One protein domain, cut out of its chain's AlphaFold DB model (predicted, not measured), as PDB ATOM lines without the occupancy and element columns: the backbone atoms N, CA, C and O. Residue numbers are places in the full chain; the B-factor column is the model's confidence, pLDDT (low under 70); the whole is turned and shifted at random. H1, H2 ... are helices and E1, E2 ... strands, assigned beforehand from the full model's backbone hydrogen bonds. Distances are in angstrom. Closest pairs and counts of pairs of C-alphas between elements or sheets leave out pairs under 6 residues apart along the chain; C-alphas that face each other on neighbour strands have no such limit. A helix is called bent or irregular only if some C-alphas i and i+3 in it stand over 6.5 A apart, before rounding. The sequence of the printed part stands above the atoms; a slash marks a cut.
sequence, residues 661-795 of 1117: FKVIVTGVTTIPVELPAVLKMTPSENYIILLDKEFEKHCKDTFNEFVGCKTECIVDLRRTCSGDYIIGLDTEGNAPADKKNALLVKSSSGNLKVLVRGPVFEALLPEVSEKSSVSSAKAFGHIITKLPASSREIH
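Overview. This is residues 661 to 795 of the 1117 residues of an uncharacterized protein of Heliothis virescens (UniProt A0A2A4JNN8). A closed barrel of seven strands makes the core, and three helices pack on its outside: the long H1 and H3, which meet, and the small H2. H4, the last five residues, lies away from the barrel and makes one end of the longest axis. The printed part has 135 residues, with four named helices and seven named strands in the order E1 E2 E3 H1 E4 E5 E6 E7 H2 H3 H4, a mixed class of helices and strands. The barrel is mixed, antiparallel but for the parallel pair E5 and E1. The whole is compact, with a radius of gyration of the C-alphas of 14.0 A, and spans 42 by 33 by 31 A.

Arrangement. Round the closed barrel run E1, residues 661 to 666, E2, residues 673 to 681, E3, residues 687 to 691, E7, residues 752 to 756, E6, residues 742 to 746, E4, residues 712 to 719, and E5, residues 725 to 728, then back to E1. E1, E2 and E3 form a meander, each strand the antiparallel neighbour of the one before. In the hairpin of E1 and E2, N 665 and O 673 are 2.8 A apart, within hydrogen-bond range. E2 bends by 79 degrees at residue 676; in its hairpin with E3, N 690 and O 678 are 2.8 A apart. E3 is antiparallel to E7, with N 687 and O 754 at 2.9 A. In the hairpin of E6 and E7, N 743 and O 755 are 2.8 A apart. The pairing of E4 is staggered: residues 712 to 715 pair with E6, with N 744 and O 713 at 2.8 A, and residues 716 to 719 pair with E5, its hairpin partner, with N 728 and O 716 at 2.8 A. E5 and E1 are parallel at 21 degrees, with N 727 and O 664 at 2.8 A. H1, residues 693 to 707, is on the barrel, outside it, at a height over the sheet of 8.0 A; its closest C-alpha to E2 is that of Phe 695, 7.4 A from that of Pro 676. H2, residues 759 to 764, is on the barrel, outside it, at a height over the sheet of 9.3 A and over E6; the closest C-alphas of H2 and E6 are those of Phe 761 and Leu 743, 6.8 A apart, and the closest of H2 and E7 are those of Phe 761 and Leu 755, 6.0 A apart. H3, residues 770 to 784, is on the barrel, outside it, at a height of 8.2 A. It lies over E4, slantwise at 56 degrees on the local plane; the closest C-alphas are those of Cys 713 and Ser 773, 5.2 A. H1 touches H3 with residues 702 to 707 alone, at a steep tilt of 42 degrees, opposite ways; the closest C-alphas, Val 707 and Ala 779, are 6.5 A apart. H4, residues 791 to 795, is not on the barrel and is close to H1 but not clearly touching, the closest C-alphas being those of Glu 694 and Ser 791, 7.3 A. Every O i to N i+4 pair is within hydrogen-bond range in H2 and H4; H1 has 8 of 11 and H3 9 of 11.

Along the chain. E1 begins at C-alpha 661, (364.323, 300.051, 230.603). E2 is 20.8 A long from first to last C-alpha, H1 20.3 A, E4 21.0 A and H3 21.3 A. H1 is only just irregular: C-alphas 694 and 697 are 6.8 A apart. H3 is neither bent nor irregular, but only just: C-alphas 771 and 774 are 6.4 A apart. H3 begins at C-alpha 770, (384.838, 282.391, 221.667), and H4 ends at C-alpha 795, (368.475, 315.628, 210.983).

Size, cuts and confidence. The two C-alphas farthest apart are those of Pro 766 and His 795, 42.3 A. The printed part has no cut. The link from E5 to E6, residues 729 to 741, is long. The mean pLDDT of the printed part is 82.8; it is under 70 at residues 709 to 710, 769 to 773, 789 to 792 and 794 to 795.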
ATOM      1  N   PHE A 661     363.116 299.628 229.905       92.88
ATOM      2  CA  PHE A 661     364.323 300.051 230.603       92.88
ATOM      3  C   PHE A 661     365.268 300.799 229.661       92.88
ATOM      4  O   PHE A 661     365.503 300.369 228.529       92.88
ATOM      5  N   LYS A 662     365.854 301.901 230.131       92.94
ATOM      6  CA  LYS A 662     366.880 302.652 229.398       92.94
ATOM      7  C   LYS A 662     368.161 301.823 229.240       92.94
ATOM      8  O   LYS A 662     368.514 301.032 230.119       92.94
ATOM      9  N   VAL A 663     368.838 302.002 228.101       93.50
ATOM     10  CA  VAL A 663     370.003 301.198 227.696       93.50
ATOM     11  C   VAL A 663     371.253 302.060 227.586       93.50
ATOM     12  O   VAL A 663     371.310 303.009 226.803       93.50
ATOM     13  N   ILE A 664     372.279 301.682 228.339       92.94
ATOM     14  CA  ILE A 664     373.618 302.272 228.293       92.94
ATOM     15  C   ILE A 664     374.585 301.187 227.811       92.94
ATOM     16  O   ILE A 664     374.463 300.032 228.214       92.94
ATOM     17  N   VAL A 665     375.557 301.524 226.964       92.62
ATOM     18  CA  VAL A 665     376.584 300.578 226.499       92.62
ATOM     19  C   VAL A 665     377.980 301.046 226.902       92.62
ATOM     20  O   VAL A 665     378.317 302.223 226.789       92.62
ATOM     21  N   THR A 666     378.799 300.113 227.376       93.38
ATOM     22  CA  THR A 666     380.180 300.332 227.832       93.38
ATOM     23  C   THR A 666     381.157 299.401 227.107       93.38
ATOM     24  O   THR A 666     380.751 298.448 226.442       93.38
ATOM     25  N   GLY A 667     382.459 299.699 227.181       87.44
ATOM     26  CA  GLY A 667     383.517 298.906 226.529       87.44
ATOM     27  C   GLY A 667     383.706 299.171 225.025       87.44
ATOM     28  O   GLY A 667     384.605 298.613 224.406       87.44
ATOM     29  N   VAL A 668     382.896 300.059 224.440       84.62
ATOM     30  CA  VAL A 668     383.077 300.596 223.075       84.62
ATOM     31  C   VAL A 668     384.000 301.817 223.075       84.62
ATOM     32  O   VAL A 668     384.849 301.980 222.204       84.62
ATOM     33  N   THR A 669     383.806 302.672 224.072       84.75
ATOM     34  CA  THR A 669     384.496 303.938 224.313       84.75
ATOM     35  C   THR A 669     384.768 304.066 225.809       84.75
ATOM     36  O   THR A 669     384.110 303.417 226.624       84.75
ATOM     37  N   THR A 670     385.715 304.928 226.183       84.31
ATOM     38  CA  THR A 670     386.019 305.252 227.591       84.31
ATOM     39  C   THR A 670     384.829 305.871 228.328       84.31
ATOM     40  O   THR A 670     384.682 305.683 229.533       84.31
ATOM     41  N   ILE A 671     383.963 306.581 227.602       86.44
ATOM     42  CA  ILE A 671     382.702 307.144 228.097       86.44
ATOM     43  C   ILE A 671     381.555 306.176 227.743       86.44
ATOM     44  O   ILE A 671     381.500 305.727 226.592       86.44
ATOM     45  N   PRO A 672     380.632 305.857 228.675       89.69
ATOM     46  CA  PRO A 672     379.418 305.094 228.376       89.69
ATOM     47  C   PRO A 672     378.529 305.797 227.341       89.69
ATOM     48  O   PRO A 672     378.291 307.000 227.441       89.69
ATOM     49  N   VAL A 673     377.995 305.044 226.379       89.75
ATOM     50  CA  VAL A 673     377.096 305.563 225.335       89.75
ATOM     51  C   VAL A 673     375.653 305.221 225.687       89.75
ATOM     52  O   VAL A 673     375.288 304.049 225.767       89.75
ATOM     53  N   GLU A 674     374.815 306.235 225.878       88.88
ATOM     54  CA  GLU A 674     373.362 306.062 225.946       88.88
ATOM     55  C   GLU A 674     372.808 305.792 224.542       88.88
ATOM     56  O   GLU A 674     373.085 306.545 223.606       88.88
ATOM     57  N   LEU A 675     372.035 304.715 224.378       86.06
ATOM     58  CA  LEU A 675     371.395 304.410 223.099       86.06
ATOM     59  C   LEU A 675     370.010 305.069 222.998       86.06
ATOM     60  O   LEU A 675     369.266 305.066 223.979       86.06
ATOM     61  N   PRO A 676     369.588 305.515 221.796       87.31
ATOM     62  CA  PRO A 676     368.208 305.911 221.499       87.31
ATOM     63  C   PRO A 676     367.300 304.669 221.364       87.31
ATOM     64  O   PRO A 676     366.695 304.396 220.322       87.31
ATOM     65  N   ALA A 677     367.277 303.852 222.417       89.06
ATOM     66  CA  ALA A 677     366.595 302.573 222.489       89.06
ATOM     67  C   ALA A 677     366.247 302.205 223.939       89.06
ATOM     68  O   ALA A 677     366.907 302.633 224.885       89.06
ATOM     69  N   VAL A 678     365.244 301.345 224.093       92.75
ATOM     70  CA  VAL A 678     364.822 300.764 225.374       92.75
ATOM     71  C   VAL A 678     364.831 299.238 225.300       92.75
ATOM     72  O   VAL A 678     364.468 298.647 224.282       92.75
ATOM     73  N   LEU A 679     365.241 298.579 226.380       93.06
ATOM     74  CA  LEU A 679     365.089 297.138 226.556       93.06
ATOM     75  C   LEU A 679     363.674 296.862 227.060       93.06
ATOM     76  O   LEU A 679     363.315 297.272 228.159       93.06
ATOM     77  N   LYS A 680     362.885 296.138 226.263       93.56
ATOM     78  CA  LYS A 680     361.590 295.588 226.671       93.56
ATOM     79  C   LYS A 680     361.764 294.130 227.073       93.56
ATOM     80  O   LYS A 680     362.258 293.330 226.272       93.56
ATOM     81  N   MET A 681     361.334 293.773 228.281       90.44
ATOM     82  CA  MET A 681     361.318 292.379 228.730       90.44
ATOM     83  C   MET A 681     360.262 291.563 227.969       90.44
ATOM     84  O   MET A 681     359.199 292.068 227.605       90.44
ATOM     85  N   THR A 682     360.561 290.296 227.699       86.50
ATOM     86  CA  THR A 682     359.632 289.348 227.067       86.50
ATOM     87  C   THR A 682     359.063 288.368 228.100       86.50
ATOM     88  O   THR A 682     359.684 288.169 229.143       86.50
ATOM     89  N   PRO A 683     357.952 287.664 227.801       82.56
ATOM     90  CA  PRO A 683     357.429 286.592 228.659       82.56
ATOM     91  C   PRO A 683     358.369 285.387 228.861       82.56
ATOM     92  O   PRO A 683     357.994 284.442 229.543       82.56
ATOM     93  N   SER A 684     359.555 285.382 228.241       78.56
ATOM     94  CA  SER A 684     360.605 284.380 228.451       78.56
ATOM     95  C   SER A 684     361.839 284.950 229.161       78.56
ATOM     96  O   SER A 684     362.924 284.404 228.992       78.56
ATOM     97  N   GLU A 685     361.697 286.078 229.869       84.38
ATOM     98  CA  GLU A 685     362.733 286.799 230.648       84.38
ATOM     99  C   GLU A 685     363.928 287.341 229.830       84.38
ATOM    100  O   GLU A 685     364.692 288.182 230.293       84.38
ATOM    101  N   ASN A 686     364.026 286.967 228.553       89.69
ATOM    102  CA  ASN A 686     364.882 287.601 227.553       89.69
ATOM    103  C   ASN A 686     364.389 289.024 227.230       89.69
ATOM    104  O   ASN A 686     363.198 289.318 227.373       89.69
ATOM    105  N   TYR A 687     365.254 289.876 226.675       92.25
ATOM    106  CA  TYR A 687     364.896 291.242 226.278       92.25
ATOM    107  C   TYR A 687     364.942 291.462 224.758       92.25
ATOM    108  O   TYR A 687     365.706 290.836 224.018       92.25
ATOM    109  N   ILE A 688     364.146 292.420 224.285       90.31
ATOM    110  CA  ILE A 688     364.204 292.970 222.927       90.31
ATOM    111  C   ILE A 688     364.655 294.426 223.032       90.31
ATOM    112  O   ILE A 688     364.073 295.190 223.799       90.31
ATOM    113  N   ILE A 689     365.653 294.823 222.238       92.00
ATOM    114  CA  ILE A 689     366.028 296.235 222.112       92.00
ATOM    115  C   ILE A 689     365.050 296.879 221.123       92.00
ATOM    116  O   ILE A 689     365.081 296.598 219.921       92.00
ATOM    117  N   LEU A 690     364.166 297.728 221.640       90.31
ATOM    118  CA  LEU A 690     363.284 298.579 220.854       90.31
ATOM    119  C   LEU A 690     363.995 299.905 220.589       90.31
ATOM    120  O   LEU A 690     364.159 300.727 221.486       90.31
ATOM    121  N   LEU A 691     364.417 300.099 219.344       88.62
ATOM    122  CA  LEU A 691     364.863 301.396 218.839       88.62
ATOM    123  C   LEU A 691     363.645 302.284 218.581       88.62
ATOM    124  O   LEU A 691     362.608 301.789 218.131       88.62
ATOM    125  N   ASP A 692     363.785 303.589 218.797       86.25
ATOM    126  CA  ASP A 692     362.788 304.545 218.313       86.25
ATOM    127  C   ASP A 692     362.715 304.515 216.769       86.25
ATOM    128  O   ASP A 692     363.708 304.273 216.081       86.25
ATOM    129  N   LYS A 693     361.523 304.733 216.207       85.00
ATOM    130  CA  LYS A 693     361.187 304.502 214.790       85.00
ATOM    131  C   LYS A 693     361.981 305.383 213.829       85.00
ATOM    132  O   LYS A 693     362.238 304.960 212.701       85.00
ATOM    133  N   GLU A 694     362.386 306.577 214.262       83.88
ATOM    134  CA  GLU A 694     363.270 307.458 213.486       83.88
ATOM    135  C   GLU A 694     364.656 306.824 213.276       83.88
ATOM    136  O   GLU A 694     365.241 306.915 212.194       83.88
ATOM    137  N   PHE A 695     365.146 306.110 214.293       83.12
ATOM    138  CA  PHE A 695     366.438 305.433 214.301       83.12
ATOM    139  C   PHE A 695     366.342 304.010 213.743       83.12
ATOM    140  O   PHE A 695     367.285 303.559 213.101       83.12
ATOM    141  N   GLU A 696     365.221 303.303 213.946       85.38
ATOM    142  CA  GLU A 696     365.043 301.878 213.632       85.38
ATOM    143  C   GLU A 696     365.480 301.541 212.201       85.38
ATOM    144  O   GLU A 696     366.207 300.569 211.991       85.38
ATOM    145  N   LYS A 697     365.090 302.362 211.216       85.88
ATOM    146  CA  LYS A 697     365.482 302.152 209.818       85.88
ATOM    147  C   LYS A 697     366.988 302.340 209.617       85.88
ATOM    148  O   LYS A 697     367.637 301.442 209.091       85.88
ATOM    149  N   HIS A 698     367.538 303.485 210.027       82.44
ATOM    150  CA  HIS A 698     368.959 303.782 209.832       82.44
ATOM    151  C   HIS A 698     369.841 302.755 210.550       82.44
ATOM    152  O   HIS A 698     370.752 302.197 209.946       82.44
ATOM    153  N   CYS A 699     369.488 302.430 211.793       82.88
ATOM    154  CA  CYS A 699     370.110 301.395 212.599       82.88
ATOM    155  C   CYS A 699     370.079 300.032 211.888       82.88
ATOM    156  O   CYS A 699     371.119 299.391 211.764       82.88
ATOM    157  N   LYS A 700     368.936 299.608 211.329       84.38
ATOM    158  CA  LYS A 700     368.834 298.365 210.538       84.38
ATOM    159  C   LYS A 700     369.697 298.376 209.281       84.38
ATOM    160  O   LYS A 700     370.339 297.366 209.000       84.38
ATOM    161  N   ASP A 701     369.729 299.485 208.548       83.75
ATOM    162  CA  ASP A 701     370.565 299.630 207.354       83.75
ATOM    163  C   ASP A 701     372.061 299.515 207.736       83.75
ATOM    164  O   ASP A 701     372.776 298.682 207.177       83.75
ATOM    165  N   THR A 702     372.503 300.210 208.790       82.31
ATOM    166  CA  THR A 702     373.860 300.121 209.365       82.31
ATOM    167  C   THR A 702     374.188 298.718 209.907       82.31
ATOM    168  O   THR A 702     375.276 298.199 209.659       82.31
ATOM    169  N   PHE A 703     373.247 298.037 210.571       80.88
ATOM    170  CA  PHE A 703     373.412 296.641 210.999       80.88
ATOM    171  C   PHE A 703     373.480 295.656 209.830       80.88
ATOM    172  O   PHE A 703     374.010 294.558 209.996       80.88
ATOM    173  N   ASN A 704     372.931 295.981 208.662       82.00
ATOM    174  CA  ASN A 704     373.085 295.161 207.460       82.00
ATOM    175  C   ASN A 704     374.439 295.408 206.782       82.00
ATOM    176  O   ASN A 704     375.052 294.446 206.328       82.00
ATOM    177  N   GLU A 705     374.926 296.652 206.785       81.50
ATOM    178  CA  GLU A 705     376.224 297.050 206.224       81.50
ATOM    179  C   GLU A 705     377.418 296.464 207.000       81.50
ATOM    180  O   GLU A 705     378.251 295.779 206.412       81.50
ATOM    181  N   PHE A 706     377.500 296.684 208.318       75.44
ATOM    182  CA  PHE A 706     378.705 296.355 209.107       75.44
ATOM    183  C   PHE A 706     378.701 294.965 209.757       75.44
ATOM    184  O   PHE A 706     379.745 294.513 210.221       75.44
ATOM    185  N   VAL A 707     377.545 294.298 209.816       71.38
ATOM    186  CA  VAL A 707     377.351 293.031 210.551       71.38
ATOM    187  C   VAL A 707     376.855 291.881 209.655       71.38
ATOM    188  O   VAL A 707     376.976 290.712 210.014       71.38
ATOM    189  N   GLY A 708     376.322 292.165 208.462       73.62
ATOM    190  CA  GLY A 708     375.853 291.120 207.547       73.62
ATOM    191  C   GLY A 708     374.663 290.312 208.091       73.62
ATOM    192  O   GLY A 708     373.761 290.856 208.735       73.62
ATOM    193  N   CYS A 709     374.604 289.014 207.778       64.44
ATOM    194  CA  CYS A 709     373.394 288.195 207.969       64.44
ATOM    195  C   CYS A 709     373.290 287.452 209.313       64.44
ATOM    196  O   CYS A 709     372.177 287.104 209.703       64.44
ATOM    197  N   LYS A 710     374.406 287.199 210.005       63.31
ATOM    198  CA  LYS A 710     374.451 286.542 211.320       63.31
ATOM    199  C   LYS A 710     375.609 287.110 212.141       63.31
ATOM    200  O   LYS A 710     376.758 286.926 211.756       63.31
ATOM    201  N   THR A 711     375.305 287.718 213.283       72.88
ATOM    202  CA  THR A 711     376.272 287.923 214.370       72.88
ATOM    203  C   THR A 711     375.578 287.749 215.704       72.88
ATOM    204  O   THR A 711     374.486 288.287 215.921       72.88
ATOM    205  N   GLU A 712     376.264 287.053 216.594       87.38
ATOM    206  CA  GLU A 712     375.855 286.795 217.963       87.38
ATOM    207  C   GLU A 712     377.059 287.168 218.828       87.38
ATOM    208  O   GLU A 712     378.162 286.675 218.600       87.38
ATOM    209  N   CYS A 713     376.873 288.126 219.733       87.81
ATOM    210  CA  CYS A 713     377.938 288.699 220.548       87.81
ATOM    211  C   CYS A 713     377.665 288.384 222.011       87.81
ATOM    212  O   CYS A 713     376.588 288.693 222.514       87.81
ATOM    213  N   ILE A 714     378.630 287.795 222.714       88.31
ATOM    214  CA  ILE A 714     378.495 287.561 224.155       88.31
ATOM    215  C   ILE A 714     378.751 288.886 224.888       88.31
ATOM    216  O   ILE A 714     379.704 289.596 224.560       88.31
ATOM    217  N   VAL A 715     377.888 289.244 225.840       91.94
ATOM    218  CA  VAL A 715     377.887 290.543 226.532       91.94
ATOM    219  C   VAL A 715     377.666 290.394 228.041       91.94
ATOM    220  O   VAL A 715     377.167 289.376 228.524       91.94
ATOM    221  N   ASP A 716     378.042 291.433 228.780       92.44
ATOM    222  CA  ASP A 716     377.843 291.573 230.226       92.44
ATOM    223  C   ASP A 716     376.646 292.510 230.472       92.44
ATOM    224  O   ASP A 716     376.769 293.731 230.376       92.44
ATOM    225  N   LEU A 717     375.457 291.946 230.693       94.12
ATOM    226  CA  LEU A 717     374.220 292.680 230.958       94.12
ATOM    227  C   LEU A 717     374.047 292.884 232.469       94.12
ATOM    228  O   LEU A 717     373.790 291.932 233.210       94.12
ATOM    229  N   ARG A 718     374.111 294.134 232.931       93.56
ATOM    230  CA  ARG A 718     373.953 294.490 234.350       93.56
ATOM    231  C   ARG A 718     372.821 295.477 234.553       93.56
ATOM    232  O   ARG A 718     372.744 296.472 233.840       93.56
ATOM    233  N   ARG A 719     371.998 295.250 235.575       93.56
ATOM    234  CA  ARG A 719     371.013 296.237 236.031       93.56
ATOM    235  C   ARG A 719     371.659 297.215 237.015       93.56
ATOM    236  O   ARG A 719     372.426 296.797 237.880       93.56
ATOM    237  N   THR A 720     371.362 298.503 236.890       92.75
ATOM    238  CA  THR A 720     371.813 299.551 237.816       92.75
ATOM    239  C   THR A 720     370.882 299.670 239.027       92.75
ATOM    240  O   THR A 720     369.750 299.184 239.013       92.75
ATOM    241  N   CYS A 721     371.314 300.400 240.060       88.44
ATOM    242  CA  CYS A 721     370.455 300.755 241.197       88.44
ATOM    243  C   CYS A 721     369.276 301.675 240.811       88.44
ATOM    244  O   CYS A 721     368.282 301.706 241.527       88.44
ATOM    245  N   SER A 722     369.365 302.400 239.687       88.38
ATOM    246  CA  SER A 722     368.248 303.159 239.097       88.38
ATOM    247  C   SER A 722     367.246 302.279 238.336       88.38
ATOM    248  O   SER A 722     366.159 302.739 238.005       88.38
ATOM    249  N   GLY A 723     367.580 301.009 238.083       88.75
ATOM    250  CA  GLY A 723     366.739 300.048 237.369       88.75
ATOM    251  C   GLY A 723     367.013 299.942 235.864       88.75
ATOM    252  O   GLY A 723     366.469 299.022 235.248       88.75
ATOM    253  N   ASP A 724     367.860 300.820 235.317       91.25
ATOM    254  CA  ASP A 724     368.365 300.812 233.935       91.25
ATOM    255  C   ASP A 724     369.275 299.601 233.668       91.25
ATOM    256  O   ASP A 724     369.713 298.923 234.602       91.25
ATOM    257  N   TYR A 725     369.622 299.348 232.401       94.31
ATOM    258  CA  TYR A 725     370.565 298.287 232.034       94.31
ATOM    259  C   TYR A 725     371.801 298.822 231.309       94.31
ATOM    260  O   TYR A 725     371.716 299.578 230.339       94.31
ATOM    261  N   ILE A 726     372.959 298.354 231.768       94.31
ATOM    262  CA  ILE A 726     374.258 298.514 231.124       94.31
ATOM    263  C   ILE A 726     374.562 297.234 230.342       94.31
ATOM    264  O   ILE A 726     374.514 296.140 230.903       94.31
ATOM    265  N   ILE A 727     374.913 297.376 229.067       94.62
ATOM    266  CA  ILE A 727     375.486 296.316 228.233       94.62
ATOM    267  C   ILE A 727     376.994 296.572 228.132       94.62
ATOM    268  O   ILE A 727     377.423 297.542 227.513       94.62
ATOM    269  N   GLY A 728     377.812 295.710 228.728       93.50
ATOM    270  CA  GLY A 728     379.262 295.711 228.550       93.50
ATOM    271  C   GLY A 728     379.664 294.904 227.319       93.50
ATOM    272  O   GLY A 728     379.401 293.701 227.256       93.50
ATOM    273  N   LEU A 729     380.318 295.556 226.353       91.31
ATOM    274  CA  LEU A 729     380.950 294.898 225.210       91.31
ATOM    275  C   LEU A 729     382.443 294.707 225.488       91.31
ATOM    276  O   LEU A 729     383.197 295.674 225.554       91.31
ATOM    277  N   ASP A 730     382.879 293.455 225.620       84.88
ATOM    278  CA  ASP A 730     384.298 293.116 225.748       84.88
ATOM    279  C   ASP A 730     384.987 293.188 224.378       84.88
ATOM    280  O   ASP A 730     385.122 292.195 223.662       84.88
ATOM    281  N   THR A 731     385.373 294.400 223.982       78.12
ATOM    282  CA  THR A 731     386.062 294.650 222.710       78.12
ATOM    283  C   THR A 731     387.532 294.237 222.741       78.12
ATOM    284  O   THR A 731     388.112 294.021 221.680       78.12
ATOM    285  N   GLU A 732     388.145 294.085 223.915       78.62
ATOM    286  CA  GLU A 732     389.557 293.708 224.046       78.62
ATOM    287  C   GLU A 732     389.768 292.191 224.162       78.62
ATOM    288  O   GLU A 732     390.818 291.696 223.760       78.62
ATOM    289  N   GLY A 733     388.769 291.448 224.652       74.12
ATOM    290  CA  GLY A 733     388.890 290.030 225.009       74.12
ATOM    291  C   GLY A 733     389.407 289.805 226.437       74.12
ATOM    292  O   GLY A 733     389.676 288.667 226.819       74.12
ATOM    293  N   ASN A 734     389.545 290.878 227.220       75.00
ATOM    294  CA  ASN A 734     390.136 290.886 228.558       75.00
ATOM    295  C   ASN A 734     389.112 290.596 229.676       75.00
ATOM    296  O   ASN A 734     389.497 290.418 230.833       75.00
ATOM    297  N   ALA A 735     387.805 290.564 229.381       74.69
ATOM    298  CA  ALA A 735     386.795 290.309 230.405       74.69
ATOM    299  C   ALA A 735     386.687 288.799 230.720       74.69
ATOM    300  O   ALA A 735     386.369 288.016 229.812       74.69
ATOM    301  N   PRO A 736     386.877 288.372 231.989       74.56
ATOM    302  CA  PRO A 736     386.801 286.963 232.369       74.56
ATOM    303  C   PRO A 736     385.418 286.381 232.060       74.56
ATOM    304  O   PRO A 736     384.401 287.064 232.216       74.56
ATOM    305  N   ALA A 737     385.394 285.116 231.630       71.69
ATOM    306  CA  ALA A 737     384.204 284.441 231.111       71.69
ATOM    307  C   ALA A 737     382.998 284.507 232.066       71.69
ATOM    308  O   ALA A 737     381.871 284.697 231.618       71.69
ATOM    309  N   ASP A 738     383.230 284.468 233.379       74.06
ATOM    310  CA  ASP A 738     382.177 284.483 234.405       74.06
ATOM    311  C   ASP A 738     381.306 285.753 234.399       74.06
ATOM    312  O   ASP A 738     380.174 285.728 234.881       74.06
ATOM    313  N   LYS A 739     381.805 286.863 233.835       74.25
ATOM    314  CA  LYS A 739     381.064 288.133 233.711       74.25
ATOM    315  C   LYS A 739     380.136 288.184 232.490       74.25
ATOM    316  O   LYS A 739     379.316 289.088 232.382       74.25
ATOM    317  N   LYS A 740     380.247 287.230 231.563       80.50
ATOM    318  CA  LYS A 740     379.465 287.183 230.321       80.50
ATOM    319  C   LYS A 740     378.167 286.399 230.555       80.50
ATOM    320  O   LYS A 740     378.152 285.171 230.552       80.50
ATOM    321  N   ASN A 741     377.074 287.120 230.806       88.50
ATOM    322  CA  ASN A 741     375.785 286.570 231.256       88.50
ATOM    323  C   ASN A 741     374.630 286.728 230.244       88.50
ATOM    324  O   ASN A 741     373.500 286.338 230.550       88.50
ATOM    325  N   ALA A 742     374.883 287.295 229.061       92.00
ATOM    326  CA  ALA A 742     373.879 287.446 228.015       92.00
ATOM    327  C   ALA A 742     374.478 287.345 226.600       92.00
ATOM    328  O   ALA A 742     375.677 287.529 226.391       92.00
ATOM    329  N   LEU A 743     373.628 287.046 225.614       90.75
ATOM    330  CA  LEU A 743     373.975 286.938 224.197       90.75
ATOM    331  C   LEU A 743     373.145 287.936 223.380       90.75
ATOM    332  O   LEU A 743     371.917 287.862 223.315       90.75
ATOM    333  N   LEU A 744     373.830 288.877 222.746       91.00
ATOM    334  CA  LEU A 744     373.273 289.917 221.893       91.00
ATOM    335  C   LEU A 744     373.183 289.392 220.452       91.00
ATOM    336  O   LEU A 744     374.186 289.281 219.747       91.00
ATOM    337  N   VAL A 745     371.966 289.043 220.029       90.44
ATOM    338  CA  VAL A 745     371.668 288.347 218.767       90.44
ATOM    339  C   VAL A 745     370.941 289.275 217.796       90.44
ATOM    340  O   VAL A 745     369.892 289.843 218.121       90.44
ATOM    341  N   LYS A 746     371.444 289.373 216.559       87.88
ATOM    342  CA  LYS A 746     370.701 289.981 215.446       87.88
ATOM    343  C   LYS A 746     369.718 288.965 214.858       87.88
ATOM    344  O   LYS A 746     370.118 287.966 214.268       87.88
ATOM    345  N   SER A 747     368.419 289.236 214.970       84.88
ATOM    346  CA  SER A 747     367.378 288.392 214.378       84.88
ATOM    347  C   SER A 747     367.348 288.482 212.845       84.88
ATOM    348  O   SER A 747     367.765 289.475 212.245       84.88
ATOM    349  N   SER A 748     366.719 287.497 212.195       80.38
ATOM    350  CA  SER A 748     366.486 287.502 210.740       80.38
ATOM    351  C   SER A 748     365.566 288.629 210.232       80.38
ATOM    352  O   SER A 748     365.436 288.807 209.023       80.38
ATOM    353  N   SER A 749     364.939 289.411 211.123       80.00
ATOM    354  CA  SER A 749     364.204 290.640 210.778       80.00
ATOM    355  C   SER A 749     365.047 291.917 210.919       80.00
ATOM    356  O   SER A 749     364.516 293.017 210.766       80.00
ATOM    357  N   GLY A 750     366.333 291.785 211.263       79.38
ATOM    358  CA  GLY A 750     367.223 292.899 211.591       79.38
ATOM    359  C   GLY A 750     366.960 293.529 212.962       79.38
ATOM    360  O   GLY A 750     367.492 294.596 213.235       79.38
ATOM    361  N   ASN A 751     366.135 292.914 213.818       84.25
ATOM    362  CA  ASN A 751     365.903 293.403 215.180       84.25
ATOM    363  C   ASN A 751     366.961 292.817 216.122       84.25
ATOM    364  O   ASN A 751     367.349 291.658 215.984       84.25
ATOM    365  N   LEU A 752     367.369 293.589 217.123       86.62
ATOM    366  CA  LEU A 752     368.291 293.137 218.157       86.62
ATOM    367  C   LEU A 752     367.538 292.494 219.329       86.62
ATOM    368  O   LEU A 752     366.509 293.005 219.781       86.62
ATOM    369  N   LYS A 753     368.073 291.388 219.841       89.94
ATOM    370  CA  LYS A 753     367.611 290.719 221.062       89.94
ATOM    371  C   LYS A 753     368.779 290.526 222.018       89.94
ATOM    372  O   LYS A 753     369.884 290.243 221.567       89.94
ATOM    373  N   VAL A 754     368.514 290.618 223.316       90.88
ATOM    374  CA  VAL A 754     369.453 290.215 224.364       90.88
ATOM    375  C   VAL A 754     368.877 288.971 225.023       90.88
ATOM    376  O   VAL A 754     367.866 289.042 225.724       90.88
ATOM    377  N   LEU A 755     369.483 287.823 224.736       88.38
ATOM    378  CA  LEU A 755     369.133 286.559 225.365       88.38
ATOM    379  C   LEU A 755     369.873 286.457 226.697       88.38
ATOM    380  O   LEU A 755     371.095 286.587 226.726       88.38
ATOM    381  N   VAL A 756     369.146 286.262 227.789       88.81
ATOM    382  CA  VAL A 756     369.718 286.191 229.144       88.81
ATOM    383  C   VAL A 756     370.083 284.738 229.454       88.81
ATOM    384  O   VAL A 756     369.467 283.818 228.911       88.81
ATOM    385  N   ARG A 757     371.094 284.519 230.305       78.75
ATOM    386  CA  ARG A 757     371.523 283.182 230.739       78.75
ATOM    387  C   ARG A 757     370.340 282.336 231.230       78.75
ATOM    388  O   ARG A 757     369.679 282.671 232.206       78.75
ATOM    389  N   GLY A 758     370.101 281.242 230.518       77.44
ATOM    390  CA  GLY A 758     368.957 280.341 230.635       77.44
ATOM    391  C   GLY A 758     368.970 279.350 229.459       77.44
ATOM    392  O   GLY A 758     369.840 279.461 228.591       77.44
ATOM    393  N   PRO A 759     368.016 278.411 229.352       72.56
ATOM    394  CA  PRO A 759     368.157 277.240 228.477       72.56
ATOM    395  C   PRO A 759     368.314 277.561 226.979       72.56
ATOM    396  O   PRO A 759     368.945 276.802 226.253       72.56
ATOM    397  N   VAL A 760     367.786 278.695 226.499       74.31
ATOM    398  CA  VAL A 760     367.971 279.137 225.100       74.31
ATOM    399  C   VAL A 760     369.369 279.722 224.871       74.31
ATOM    400  O   VAL A 760     369.959 279.487 223.822       74.31
ATOM    401  N   PHE A 761     369.916 280.456 225.844       80.38
ATOM    402  CA  PHE A 761     371.299 280.942 225.810       80.38
ATOM    403  C   PHE A 761     372.285 279.768 225.902       80.38
ATOM    404  O   PHE A 761     373.222 279.691 225.117       80.38
ATOM    405  N   GLU A 762     372.039 278.816 226.804       81.94
ATOM    406  CA  GLU A 762     372.908 277.652 227.029       81.94
ATOM    407  C   GLU A 762     372.917 276.676 225.844       81.94
ATOM    408  O   GLU A 762     373.948 276.069 225.573       81.94
ATOM    409  N   ALA A 763     371.818 276.582 225.085       80.56
ATOM    410  CA  ALA A 763     371.771 275.819 223.836       80.56
ATOM    411  C   ALA A 763     372.532 276.484 222.670       80.56
ATOM    412  O   ALA A 763     373.006 275.780 221.782       80.56
ATOM    413  N   LEU A 764     372.651 277.818 222.658       79.00
ATOM    414  CA  LEU A 764     373.375 278.570 221.620       79.00
ATOM    415  C   LEU A 764     374.865 278.747 221.941       79.00
ATOM    416  O   LEU A 764     375.689 278.802 221.030       79.00
ATOM    417  N   LEU A 765     375.228 278.804 223.226       80.88
ATOM    418  CA  LEU A 765     376.596 279.041 223.692       80.88
ATOM    419  C   LEU A 765     377.670 278.132 223.041       80.88
ATOM    420  O   LEU A 765     378.743 278.655 222.744       80.88
ATOM    421  N   PRO A 766     377.426 276.834 222.743       78.12
ATOM    422  CA  PRO A 766     378.399 275.984 222.050       78.12
ATOM    423  C   PRO A 766     378.631 276.347 220.572       78.12
ATOM    424  O   PRO A 766     379.715 276.089 220.052       78.12
ATOM    425  N   GLU A 767     377.645 276.939 219.885       75.44
ATOM    426  CA  GLU A 767     377.813 277.426 218.504       75.44
ATOM    427  C   GLU A 767     378.541 278.781 218.465       75.44
ATOM    428  O   GLU A 767     379.290 279.064 217.524       75.44
ATOM    429  N   VAL A 768     378.383 279.606 219.509       74.56
ATOM    430  CA  VAL A 768     379.061 280.905 219.659       74.56
ATOM    431  C   VAL A 768     380.511 280.702 220.111       74.56
ATOM    432  O   VAL A 768     380.903 281.005 221.236       74.56
ATOM    433  N   SER A 769     381.341 280.200 219.192       62.34
ATOM    434  CA  SER A 769     382.783 280.041 219.401       62.34
ATOM    435  C   SER A 769     383.409 281.334 219.930       62.34
ATOM    436  O   SER A 769     383.251 282.395 219.317       62.34
ATOM    437  N   GLU A 770     384.187 281.245 221.012       63.78
ATOM    438  CA  GLU A 770     384.838 282.391 221.667       63.78
ATOM    439  C   GLU A 770     385.608 283.282 220.678       63.78
ATOM    440  O   GLU A 770     385.576 284.509 220.778       63.78
ATOM    441  N   LYS A 771     386.218 282.676 219.650       61.53
ATOM    442  CA  LYS A 771     386.970 283.364 218.587       61.53
ATOM    443  C   LYS A 771     386.104 284.285 217.716       61.53
ATOM    444  O   LYS A 771     386.616 285.263 217.178       61.53
ATOM    445  N   SER A 772     384.805 284.008 217.590       62.44
ATOM    446  CA  SER A 772     383.855 284.897 216.904       62.44
ATOM    447  C   SER A 772     383.419 286.078 217.782       62.44
ATOM    448  O   SER A 772     383.202 287.177 217.264       62.44
ATOM    449  N   SER A 773     383.376 285.889 219.109       64.94
ATOM    450  CA  SER A 773     382.827 286.870 220.051       64.94
ATOM    451  C   SER A 773     383.556 288.220 219.998       64.94
ATOM    452  O   SER A 773     382.908 289.239 219.780       64.94
ATOM    453  N   VAL A 774     384.893 288.243 220.051       71.50
ATOM    454  CA  VAL A 774     385.694 289.487 220.028       71.50
ATOM    455  C   VAL A 774     385.533 290.249 218.705       71.50
ATOM    456  O   VAL A 774     385.444 291.478 218.694       71.50
ATOM    457  N   SER A 775     385.439 289.538 217.574       75.69
ATOM    458  CA  SER A 775     385.181 290.166 216.270       75.69
ATOM    459  C   SER A 775     383.773 290.771 216.213       75.69
ATOM    460  O   SER A 775     383.608 291.909 215.769       75.69
ATOM    461  N   SER A 776     382.773 290.062 216.746       80.69
ATOM    462  CA  SER A 776     381.398 290.561 216.833       80.69
ATOM    463  C   SER A 776     381.257 291.751 217.793       80.69
ATOM    464  O   SER A 776     380.565 292.706 217.453       80.69
ATOM    465  N   ALA A 777     381.978 291.767 218.922       84.00
ATOM    466  CA  ALA A 777     381.990 292.872 219.879       84.00
ATOM    467  C   ALA A 777     382.580 294.145 219.262       84.00
ATOM    468  O   ALA A 777     381.989 295.219 219.377       84.00
ATOM    469  N   LYS A 778     383.696 294.029 218.525       84.88
ATOM    470  CA  LYS A 778     384.285 295.149 217.771       84.88
ATOM    471  C   LYS A 778     383.358 295.648 216.658       84.88
ATOM    472  O   LYS A 778     383.189 296.857 216.514       84.88
ATOM    473  N   ALA A 779     382.714 294.748 215.910       83.81
ATOM    474  CA  ALA A 779     381.743 295.125 214.882       83.81
ATOM    475  C   ALA A 779     380.517 295.843 215.478       83.81
ATOM    476  O   ALA A 779     380.092 296.873 214.957       83.81
ATOM    477  N   PHE A 780     379.988 295.350 216.602       83.88
ATOM    478  CA  PHE A 780     378.855 295.959 217.296       83.88
ATOM    479  C   PHE A 780     379.218 297.318 217.907       83.88
ATOM    480  O   PHE A 780     378.472 298.280 217.746       83.88
ATOM    481  N   GLY A 781     380.388 297.431 218.540       85.12
ATOM    482  CA  GLY A 781     380.901 298.699 219.058       85.12
ATOM    483  C   GLY A 781     381.074 299.747 217.958       85.12
ATOM    484  O   GLY A 781     380.590 300.866 218.092       85.12
ATOM    485  N   HIS A 782     381.656 299.368 216.818       84.56
ATOM    486  CA  HIS A 782     381.770 300.247 215.652       84.56
ATOM    487  C   HIS A 782     380.397 300.699 215.113       84.56
ATOM    488  O   HIS A 782     380.250 301.854 214.713       84.56
ATOM    489  N   ILE A 783     379.371 299.842 215.161       84.62
ATOM    490  CA  ILE A 783     377.992 300.241 214.836       84.62
ATOM    491  C   ILE A 783     377.455 301.246 215.857       84.62
ATOM    492  O   ILE A 783     376.914 302.263 215.441       84.62
ATOM    493  N   ILE A 784     377.657 301.033 217.161       84.19
ATOM    494  CA  ILE A 784     377.257 301.996 218.202       84.19
ATOM    495  C   ILE A 784     377.933 303.354 217.995       84.19
ATOM    496  O   ILE A 784     377.241 304.363 218.024       84.19
ATOM    497  N   THR A 785     379.234 303.405 217.686       83.62
ATOM    498  CA  THR A 785     379.921 304.681 217.374       83.62
ATOM    499  C   THR A 785     379.408 305.377 216.108       83.62
ATOM    500  O   THR A 785     379.740 306.534 215.870       83.62
ATOM    501  N   LYS A 786     378.610 304.681 215.288       84.19
ATOM    502  CA  LYS A 786     377.925 305.225 214.109       84.19
ATOM    503  C   LYS A 786     376.430 305.450 214.323       84.19
ATOM    504  O   LYS A 786     375.794 306.010 213.435       84.19
ATOM    505  N   LEU A 787     375.866 305.047 215.463       78.12
ATOM    506  CA  LEU A 787     374.520 305.455 215.830       78.12
ATOM    507  C   LEU A 787     374.585 306.916 216.305       78.12
ATOM    508  O   LEU A 787     375.312 307.212 217.252       78.12
ATOM    509  N   PRO A 788     373.864 307.840 215.651       73.25
ATOM    510  CA  PRO A 788     373.890 309.252 216.011       73.25
ATOM    511  C   PRO A 788     373.327 309.451 217.419       73.25
ATOM    512  O   PRO A 788     372.281 308.894 217.763       73.25
ATOM    513  N   ALA A 789     373.988 310.290 218.218       68.81
ATOM    514  CA  ALA A 789     373.692 310.452 219.643       68.81
ATOM    515  C   ALA A 789     372.351 311.165 219.914       68.81
ATOM    516  O   ALA A 789     371.919 311.289 221.056       68.81
ATOM    517  N   SER A 790     371.683 311.671 218.870       68.44
ATOM    518  CA  SER A 790     370.342 312.260 218.950       68.44
ATOM    519  C   SER A 790     369.643 312.301 217.585       68.44
ATOM    520  O   SER A 790     370.286 312.308 216.534       68.44
ATOM    521  N   SER A 791     368.315 312.446 217.579       61.25
ATOM    522  CA  SER A 791     367.531 312.677 216.352       61.25
ATOM    523  C   SER A 791     367.885 314.016 215.688       61.25
ATOM    524  O   SER A 791     367.905 314.131 214.462       61.25
ATOM    525  N   ARG A 792     368.302 315.014 216.485       65.62
ATOM    526  CA  ARG A 792     368.901 316.270 215.994       65.62
ATOM    527  C   ARG A 792     370.161 316.024 215.158       65.62
ATOM    528  O   ARG A 792     370.414 316.768 214.210       65.62
ATOM    529  N   GLU A 793     370.943 314.994 215.472       71.81
ATOM    530  CA  GLU A 793     372.126 314.620 214.699       71.81
ATOM    531  C   GLU A 793     371.765 313.877 213.405       71.81
ATOM    532  O   GLU A 793     372.295 314.254 212.360       71.81
ATOM    533  N   ILE A 794     370.777 312.965 213.417       68.81
ATOM    534  CA  ILE A 794     370.171 312.411 212.181       68.81
ATOM    535  C   ILE A 794     369.730 313.546 211.253       68.81
ATOM    536  O   ILE A 794     370.068 313.565 210.069       68.81
ATOM    537  N   HIS A 795     368.991 314.523 211.783       67.19
ATOM    538  CA  HIS A 795     368.475 315.628 210.983       67.19
ATOM    539  C   HIS A 795     369.608 316.501 210.414       67.19
ATOM    540  O   HIS A 795     369.551 316.902 209.247       67.19
TER     541      HIS A 795